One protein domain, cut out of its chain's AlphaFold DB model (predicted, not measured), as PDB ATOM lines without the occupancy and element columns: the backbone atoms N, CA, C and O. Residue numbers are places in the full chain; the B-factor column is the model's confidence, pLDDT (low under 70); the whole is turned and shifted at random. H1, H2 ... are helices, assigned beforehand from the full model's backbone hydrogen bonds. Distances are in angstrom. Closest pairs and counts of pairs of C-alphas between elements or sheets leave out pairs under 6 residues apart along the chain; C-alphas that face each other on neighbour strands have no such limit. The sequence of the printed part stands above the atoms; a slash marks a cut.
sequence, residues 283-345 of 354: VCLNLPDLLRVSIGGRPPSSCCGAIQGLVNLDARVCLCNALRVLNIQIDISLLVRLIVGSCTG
ATOM      1  N   VAL A 283     169.604 183.337 188.860       79.06
ATOM      2  CA  VAL A 283     170.020 183.017 190.232       79.06
ATOM      3  C   VAL A 283     168.866 182.488 191.100       79.06
ATOM      4  O   VAL A 283     169.097 181.677 191.993       79.06
ATOM      5  N   CYS A 284     167.625 182.891 190.808       78.62
ATOM      6  CA  CYS A 284     166.406 182.426 191.473       78.62
ATOM      7  C   CYS A 284     165.791 181.174 190.821       78.62
ATOM      8  O   CYS A 284     164.873 180.589 191.393       78.62
ATOM      9  N   LEU A 285     166.249 180.774 189.629       81.44
ATOM     10  CA  LEU A 285     165.650 179.710 188.811       81.44
ATOM     11  C   LEU A 285     166.382 178.365 188.908       81.44
ATOM     12  O   LEU A 285     166.070 177.429 188.173       81.44
ATOM     13  N   ASN A 286     167.356 178.235 189.805       81.00
ATOM     14  CA  ASN A 286     168.057 176.971 189.996       81.00
ATOM     15  C   ASN A 286     167.096 175.908 190.549       81.00
ATOM     16  O   ASN A 286     166.555 176.066 191.641       81.00
ATOM     17  N   LEU A 287     166.926 174.797 189.824       75.50
ATOM     18  CA  LEU A 287     166.065 173.672 190.210       75.50
ATOM     19  C   LEU A 287     166.262 173.180 191.665       75.50
ATOM     20  O   LEU A 287     165.256 173.000 192.357       75.50
ATOM     21  N   PRO A 288     167.496 173.001 192.189       74.56
ATOM     22  CA  PRO A 288     167.683 172.612 193.590       74.56
ATOM     23  C   PRO A 288     167.236 173.691 194.586       74.56
ATOM     24  O   PRO A 288     166.781 173.362 195.681       74.56
ATOM     25  N   ASP A 289     167.324 174.969 194.221       75.38
ATOM     26  CA  ASP A 289     166.880 176.078 195.069       75.38
ATOM     27  C   ASP A 289     165.359 176.250 195.029       75.38
ATOM     28  O   ASP A 289     164.724 176.469 196.057       75.38
ATOM     29  N   LEU A 290     164.745 176.025 193.869       74.69
ATOM     30  CA  LEU A 290     163.293 175.938 193.720       74.69
ATOM     31  C   LEU A 290     162.697 174.858 194.634       74.69
ATOM     32  O   LEU A 290     161.676 175.065 195.298       74.69
ATOM     33  N   LEU A 291     163.355 173.698 194.681       75.25
ATOM     34  CA  LEU A 291     162.953 172.588 195.534       75.25
ATOM     35  C   LEU A 291     163.127 172.938 197.015       75.25
ATOM     36  O   LEU A 291     162.238 172.644 197.812       75.25
ATOM     37  N   ARG A 292     164.218 173.630 197.375       74.06
ATOM     38  CA  ARG A 292     164.443 174.161 198.729       74.06
ATOM     39  C   ARG A 292     163.360 175.139 199.152       74.06
ATOM     40  O   ARG A 292     162.844 175.019 200.256       74.06
ATOM     41  N   VAL A 293     162.981 176.064 198.282       77.00
ATOM     42  CA  VAL A 293     161.887 177.001 198.551       77.00
ATOM     43  C   VAL A 293     160.568 176.250 198.749       77.00
ATOM     44  O   VAL A 293     159.824 176.551 199.679       77.00
ATOM     45  N   SER A 294     160.312 175.208 197.955       71.88
ATOM     46  CA  SER A 294     159.090 174.391 198.050       71.88
ATOM     47  C   SER A 294     158.962 173.617 199.373       71.88
ATOM     48  O   SER A 294     157.848 173.351 199.819       71.88
ATOM     49  N   ILE A 295     160.081 173.295 200.031       70.75
ATOM     50  CA  ILE A 295     160.115 172.673 201.369       70.75
ATOM     51  C   ILE A 295     160.203 173.704 202.512       70.75
ATOM     52  O   ILE A 295     160.459 173.330 203.653       70.75
ATOM     53  N   GLY A 296     159.992 174.996 202.228       67.12
ATOM     54  CA  GLY A 296     160.045 176.082 203.221       67.12
ATOM     55  C   GLY A 296     161.449 176.634 203.494       67.12
ATOM     56  O   GLY A 296     161.645 177.420 204.419       67.12
ATOM     57  N   GLY A 297     162.441 176.238 202.699       71.62
ATOM     58  CA  GLY A 297     163.788 176.790 202.738       71.62
ATOM     59  C   GLY A 297     163.846 178.225 202.212       71.62
ATOM     60  O   GLY A 297     163.001 178.673 201.439       71.62
ATOM     61  N   ARG A 298     164.883 178.961 202.624       75.19
ATOM     62  CA  ARG A 298     165.135 180.302 202.094       75.19
ATOM     63  C   ARG A 298     165.851 180.222 200.739       75.19
ATOM     64  O   ARG A 298     166.815 179.463 200.641       75.19
ATOM     65  N   PRO A 299     165.427 181.021 199.741       79.19
ATOM     66  CA  PRO A 299     166.174 181.194 198.499       79.19
ATOM     67  C   PRO A 299     167.542 181.848 198.778       79.19
ATOM     68  O   PRO A 299     167.755 182.407 199.864       79.19
ATOM     69  N   PRO A 300     168.484 181.812 197.820       79.50
ATOM     70  CA  PRO A 300     169.821 182.334 198.036       79.50
ATOM     71  C   PRO A 300     169.764 183.851 198.244       79.50
ATOM     72  O   PRO A 300     168.930 184.549 197.665       79.50
ATOM     73  N   SER A 301     170.667 184.389 199.067       78.00
ATOM     74  CA  SER A 301     170.701 185.824 199.394       78.00
ATOM     75  C   SER A 301     170.853 186.711 198.154       78.00
ATOM     76  O   SER A 301     170.291 187.803 198.107       78.00
ATOM     77  N   SER A 302     171.542 186.218 197.123       81.75
ATOM     78  CA  SER A 302     171.653 186.847 195.805       81.75
ATOM     79  C   SER A 302     170.309 186.957 195.078       81.75
ATOM     80  O   SER A 302     170.050 187.970 194.432       81.75
ATOM     81  N   CYS A 303     169.424 185.966 195.226       84.25
ATOM     82  CA  CYS A 303     168.064 186.017 194.696       84.25
ATOM     83  C   CYS A 303     167.228 187.074 195.425       84.25
ATOM     84  O   CYS A 303     166.594 187.911 194.786       84.25
ATOM     85  N   CYS A 304     167.283 187.115 196.758       83.88
ATOM     86  CA  CYS A 304     166.553 188.137 197.508       83.88
ATOM     87  C   CYS A 304     167.071 189.553 197.241       83.88
ATOM     88  O   CYS A 304     166.263 190.468 197.099       83.88
ATOM     89  N   GLY A 305     168.388 189.727 197.087       82.69
ATOM     90  CA  GLY A 305     168.980 191.001 196.676       82.69
ATOM     91  C   GLY A 305     168.511 191.453 195.290       82.69
ATOM     92  O   GLY A 305     168.198 192.628 195.105       82.69
ATOM     93  N   ALA A 306     168.379 190.521 194.339       80.88
ATOM     94  CA  ALA A 306     167.854 190.819 193.007       80.88
ATOM     95  C   ALA A 306     166.377 191.243 193.048       80.88
ATOM     96  O   ALA A 306     165.999 192.207 192.391       80.88
ATOM     97  N   ILE A 307     165.543 190.577 193.853       78.56
ATOM     98  CA  ILE A 307     164.108 190.891 193.966       78.56
ATOM     99  C   ILE A 307     163.882 192.218 194.706       78.56
ATOM    100  O   ILE A 307     162.958 192.956 194.374       78.56
ATOM    101  N   GLN A 308     164.730 192.550 195.682       75.62
ATOM    102  CA  GLN A 308     164.609 193.767 196.488       75.62
ATOM    103  C   GLN A 308     164.914 195.053 195.699       75.62
ATOM    104  O   GLN A 308     164.427 196.120 196.069       75.62
ATOM    105  N   GLY A 309     165.672 194.952 194.603       64.38
ATOM    106  CA  GLY A 309     165.949 196.063 193.686       64.38
ATOM    107  C   GLY A 309     164.837 196.349 192.670       64.38
ATOM    108  O   GLY A 309     164.887 197.379 191.999       64.38
ATOM    109  N   LEU A 310     163.837 195.468 192.542       63.00
ATOM    110  CA  LEU A 310     162.721 195.645 191.615       63.00
ATOM    111  C   LEU A 310     161.485 196.133 192.374       63.00
ATOM    112  O   LEU A 310     161.081 195.571 193.392       63.00
ATOM    113  N   VAL A 311     160.846 197.177 191.845       59.56
ATOM    114  CA  VAL A 311     159.554 197.662 192.339       59.56
ATOM    115  C   VAL A 311     158.571 196.484 192.319       59.56
ATOM    116  O   VAL A 311     158.502 195.738 191.347       59.56
ATOM    117  N   ASN A 312     157.859 196.268 193.429       67.25
ATOM    118  CA  ASN A 312     157.175 195.016 193.794       67.25
ATOM    119  C   ASN A 312     156.336 194.335 192.686       67.25
ATOM    120  O   ASN A 312     156.122 193.127 192.762       67.25
ATOM    121  N   LEU A 313     155.821 195.084 191.705       69.38
ATOM    122  CA  LEU A 313     154.996 194.570 190.608       69.38
ATOM    123  C   LEU A 313     155.850 194.049 189.439       69.38
ATOM    124  O   LEU A 313     155.641 192.920 188.996       69.38
ATOM    125  N   ASP A 314     156.863 194.808 189.017       75.31
ATOM    126  CA  ASP A 314     157.810 194.418 187.964       75.31
ATOM    127  C   ASP A 314     158.626 193.182 188.361       75.31
ATOM    128  O   ASP A 314     158.822 192.276 187.551       75.31
ATOM    129  N   ALA A 315     159.017 193.088 189.638       77.44
ATOM    130  CA  ALA A 315     159.727 191.927 190.183       77.44
ATOM    131  C   ALA A 315     158.959 190.619 189.953       77.44
ATOM    132  O   ALA A 315     159.524 189.600 189.549       77.44
ATOM    133  N   ARG A 316     157.647 190.663 190.202       80.19
ATOM    134  CA  ARG A 316     156.780 189.493 190.087       80.19
ATOM    135  C   ARG A 316     156.542 189.131 188.627       80.19
ATOM    136  O   ARG A 316     156.604 187.952 188.304       80.19
ATOM    137  N   VAL A 317     156.337 190.117 187.749       84.38
ATOM    138  CA  VAL A 317     156.179 189.892 186.300       84.38
ATOM    139  C   VAL A 317     157.444 189.268 185.704       84.38
ATOM    140  O   VAL A 317     157.355 188.286 184.965       84.38
ATOM    141  N   CYS A 318     158.622 189.763 186.086       83.12
ATOM    142  CA  CYS A 318     159.895 189.199 185.646       83.12
ATOM    143  C   CYS A 318     160.100 187.761 186.132       83.12
ATOM    144  O   CYS A 318     160.493 186.902 185.344       83.12
ATOM    145  N   LEU A 319     159.774 187.466 187.393       83.75
ATOM    146  CA  LEU A 319     159.875 186.109 187.932       83.75
ATOM    147  C   LEU A 319     158.851 185.156 187.286       83.75
ATOM    148  O   LEU A 319     159.210 184.034 186.941       83.75
ATOM    149  N   CYS A 320     157.614 185.607 187.045       87.06
ATOM    150  CA  CYS A 320     156.604 184.842 186.303       87.06
ATOM    151  C   CYS A 320     157.106 184.453 184.904       87.06
ATOM    152  O   CYS A 320     156.946 183.306 184.484       87.06
ATOM    153  N   ASN A 321     157.710 185.398 184.177       85.25
ATOM    154  CA  ASN A 321     158.204 185.146 182.825       85.25
ATOM    155  C   ASN A 321     159.418 184.208 182.836       85.25
ATOM    156  O   ASN A 321     159.500 183.298 182.018       85.25
ATOM    157  N   ALA A 322     160.312 184.376 183.809       83.00
ATOM    158  CA  ALA A 322     161.482 183.527 183.989       83.00
ATOM    159  C   ALA A 322     161.091 182.074 184.342       83.00
ATOM    160  O   ALA A 322     161.633 181.127 183.779       83.00
ATOM    161  N   LEU A 323     160.088 181.887 185.205       82.50
ATOM    162  CA  LEU A 323     159.578 180.567 185.592       82.50
ATOM    163  C   LEU A 323     158.767 179.871 184.491       82.50
ATOM    164  O   LEU A 323     158.796 178.644 184.408       82.50
ATOM    165  N   ARG A 324     158.089 180.629 183.614       84.50
ATOM    166  CA  ARG A 324     157.411 180.068 182.429       84.50
ATOM    167  C   ARG A 324     158.371 179.316 181.509       84.50
ATOM    168  O   ARG A 324     157.974 178.312 180.928       84.50
ATOM    169  N   VAL A 325     159.627 179.759 181.413       82.12
ATOM    170  CA  VAL A 325     160.648 179.120 180.565       82.12
ATOM    171  C   VAL A 325     160.998 177.709 181.053       82.12
ATOM    172  O   VAL A 325     161.358 176.859 180.245       82.12
ATOM    173  N   LEU A 326     160.842 177.421 182.351       75.00
ATOM    174  CA  LEU A 326     161.165 176.107 182.914       75.00
ATOM    175  C   LEU A 326     160.072 175.051 182.666       75.00
ATOM    176  O   LEU A 326     160.307 173.881 182.958       75.00
ATOM    177  N   ASN A 327     158.901 175.437 182.138       72.06
ATOM    178  CA  ASN A 327     157.795 174.540 181.768       72.06
ATOM    179  C   ASN A 327     157.499 173.442 182.817       72.06
ATOM    180  O   ASN A 327     157.362 172.258 182.506       72.06
ATOM    181  N   ILE A 328     157.457 173.835 184.088       74.50
ATOM    182  CA  ILE A 328     157.244 172.920 185.210       74.50
ATOM    183  C   ILE A 328     155.734 172.733 185.408       74.50
ATOM    184  O   ILE A 328     154.983 173.698 185.339       74.50
ATOM    185  N   GLN A 329     155.291 171.522 185.749       70.25
ATOM    186  CA  GLN A 329     153.893 171.221 186.118       70.25
ATOM    187  C   GLN A 329     153.436 171.853 187.450       70.25
ATOM    188  O   GLN A 329     152.329 171.597 187.918       70.25
ATOM    189  N   ILE A 330     154.295 172.639 188.099       74.44
ATOM    190  CA  ILE A 330     153.993 173.317 189.358       74.44
ATOM    191  C   ILE A 330     153.367 174.674 189.040       74.44
ATOM    192  O   ILE A 330     153.788 175.358 188.109       74.44
ATOM    193  N   ASP A 331     152.381 175.083 189.839       81.81
ATOM    194  CA  ASP A 331     151.732 176.380 189.686       81.81
ATOM    195  C   ASP A 331     152.755 177.523 189.839       81.81
ATOM    196  O   ASP A 331     153.313 177.765 190.914       81.81
ATOM    197  N   ILE A 332     153.022 178.224 188.733       85.25
ATOM    198  CA  ILE A 332     154.011 179.308 188.673       85.25
ATOM    199  C   ILE A 332     153.636 180.424 189.656       85.25
ATOM    200  O   ILE A 332     154.511 181.005 190.301       85.25
ATOM    201  N   SER A 333     152.337 180.690 189.820       84.69
ATOM    202  CA  SER A 333     151.854 181.714 190.746       84.69
ATOM    203  C   SER A 333     152.182 181.326 192.184       84.69
ATOM    204  O   SER A 333     152.682 182.159 192.936       84.69
ATOM    205  N   LEU A 334     151.985 180.063 192.569       84.19
ATOM    206  CA  LEU A 334     152.366 179.561 193.892       84.19
ATOM    207  C   LEU A 334     153.867 179.736 194.162       84.19
ATOM    208  O   LEU A 334     154.261 180.203 195.232       84.19
ATOM    209  N   LEU A 335     154.704 179.420 193.179       82.44
ATOM    210  CA  LEU A 335     156.152 179.499 193.320       82.44
ATOM    211  C   LEU A 335     156.651 180.945 193.451       82.44
ATOM    212  O   LEU A 335     157.467 181.240 194.325       82.44
ATOM    213  N   VAL A 336     156.099 181.874 192.662       86.38
ATOM    214  CA  VAL A 336     156.365 183.315 192.811       86.38
ATOM    215  C   VAL A 336     155.982 183.794 194.210       86.38
ATOM    216  O   VAL A 336     156.735 184.541 194.836       86.38
ATOM    217  N   ARG A 337     154.841 183.337 194.736       84.12
ATOM    218  CA  ARG A 337     154.374 183.704 196.080       84.12
ATOM    219  C   ARG A 337     155.307 183.182 197.173       84.12
ATOM    220  O   ARG A 337     155.617 183.945 198.087       84.12
ATOM    221  N   LEU A 338     155.799 181.943 197.064       82.00
ATOM    222  CA  LEU A 338     156.778 181.396 198.009       82.00
ATOM    223  C   LEU A 338     158.131 182.119 197.939       82.00
ATOM    224  O   LEU A 338     158.677 182.473 198.983       82.00
ATOM    225  N   ILE A 339     158.665 182.364 196.739       83.56
ATOM    226  CA  ILE A 339     159.969 183.025 196.556       83.56
ATOM    227  C   ILE A 339     159.920 184.458 197.105       83.56
ATOM    228  O   ILE A 339     160.750 184.845 197.931       83.56
ATOM    229  N   VAL A 340     158.909 185.237 196.707       83.75
ATOM    230  CA  VAL A 340     158.752 186.631 197.154       83.75
ATOM    231  C   VAL A 340     158.445 186.698 198.649       83.75
ATOM    232  O   VAL A 340     159.019 187.537 199.347       83.75
ATOM    233  N   GLY A 341     157.599 185.799 199.161       82.31
ATOM    234  CA  GLY A 341     157.294 185.709 200.589       82.31
ATOM    235  C   GLY A 341     158.521 185.379 201.438       82.31
ATOM    236  O   GLY A 341     158.717 185.979 202.492       82.31
ATOM    237  N   SER A 342     159.398 184.502 200.944       80.62
ATOM    238  CA  SER A 342     160.628 184.109 201.643       80.62
ATOM    239  C   SER A 342     161.696 185.208 201.650       80.62
ATOM    240  O   SER A 342     162.459 185.302 202.609       80.62
ATOM    241  N   CYS A 343     161.748 186.048 200.611       81.00
ATOM    242  CA  CYS A 343     162.713 187.147 200.517       81.00
ATOM    243  C   CYS A 343     162.260 188.440 201.194       81.00
ATOM    244  O   CYS A 343     163.075 189.149 201.774       81.00
ATOM    245  N   THR A 344     160.972 188.772 201.099       78.38
ATOM    246  CA  THR A 344     160.454 190.062 201.580       78.38
ATOM    247  C   THR A 344     159.742 189.958 202.924       78.38
ATOM    248  O   THR A 344     159.414 190.989 203.504       78.38
ATOM    249  N   GLY A 345     159.443 188.744 203.401       72.94
ATOM    250  CA  GLY A 345     158.602 188.512 204.580       72.94
ATOM    251  C   GLY A 345     157.142 188.951 204.402       72.94
ATOM    252  O   GLY A 345     156.321 188.733 205.290       72.94
TER     253      GLY A 345
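AT A GLANCE: This is residues 283 to 345 of the 354 residues of an uncharacterized protein of Acer yangbiense (UniProt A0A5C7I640). H4, the last helix, is the middle piece, and the other three helices pack on it at large angles. H3 and H4 make a V that narrows towards Leu 323 and Ile 332, H2 sits across its open side, and H1 packs crosswise on H4 away from H3. The printed part has 63 residues with four named helices, in the order H1, H2, H3, H4, and no named strand; the class is all helix. The whole is compact, with a radius of gyration of the C-alphas of 10.5 A, and rounded, with spans of 28 by 22 by 17 A.

HOW THE PARTS SIT: Start with the two longest helices, H3, residues 312 to 324, and H4, residues 332 to 344. They touch at a steep tilt of 45 degrees and run opposite ways; their closest C-alphas are those of Leu 323 and Ile 332, 6.5 A apart. Next look at H2, residues 301 to 308, which H4 touches with residues 340 to 344 alone. The closest C-alphas, those of Cys 304 and Cys 343, are 5.0 A apart, and the two helices stand about perpendicular at 80 degrees. H2 and H3 are close but not clearly touching, with the C-alphas of Ile 307 and Ala 315 closest at 5.9 A; they run opposite ways at a steep tilt of 56 degrees. Then find H1, residues 287 to 294, which touches H4 about perpendicular at 76 degrees, with the C-alphas of Val 293 and Ile 339 closest at 6.6 A. H4 is the hub, touching three helices. H1 is apart from H2 and from H3. In H1, H2 and H4 every O i to N i+4 pair is within hydrogen-bond range; in H3 it is 8 of 9.

IN THESE COORDINATES: Find C-alpha 312 at (157.175, 195.016, 193.794); from there H3 runs 18.8 A to C-alpha 324 at (157.411, 180.068, 182.429). H4 runs 18.0 A from Ile 332 to Thr 344, where C-alpha 344 stands at (160.454, 190.062, 201.580). H1 begins at C-alpha 287, at (166.065, 173.672, 190.210), and measures 10.5 A to Ser 294. H2 runs 10.4 A from Ser 301 to Gln 308.

THE WHOLE: The two C-alphas farthest apart, those of Gly 309 and Gln 329, are 28.6 A apart. The printed part runs from residue 283 to residue 345 and has no cut. The link from H2 to H3 is tight, with 3 residues; those from H1 to H2, with 6, and from H3 to H4, with 7, are short, and no link is long. Look at the B-factor column for the model's confidence: the mean pLDDT of the printed part is 78.1, and residue 296 and residues 309 to 313 are under 70.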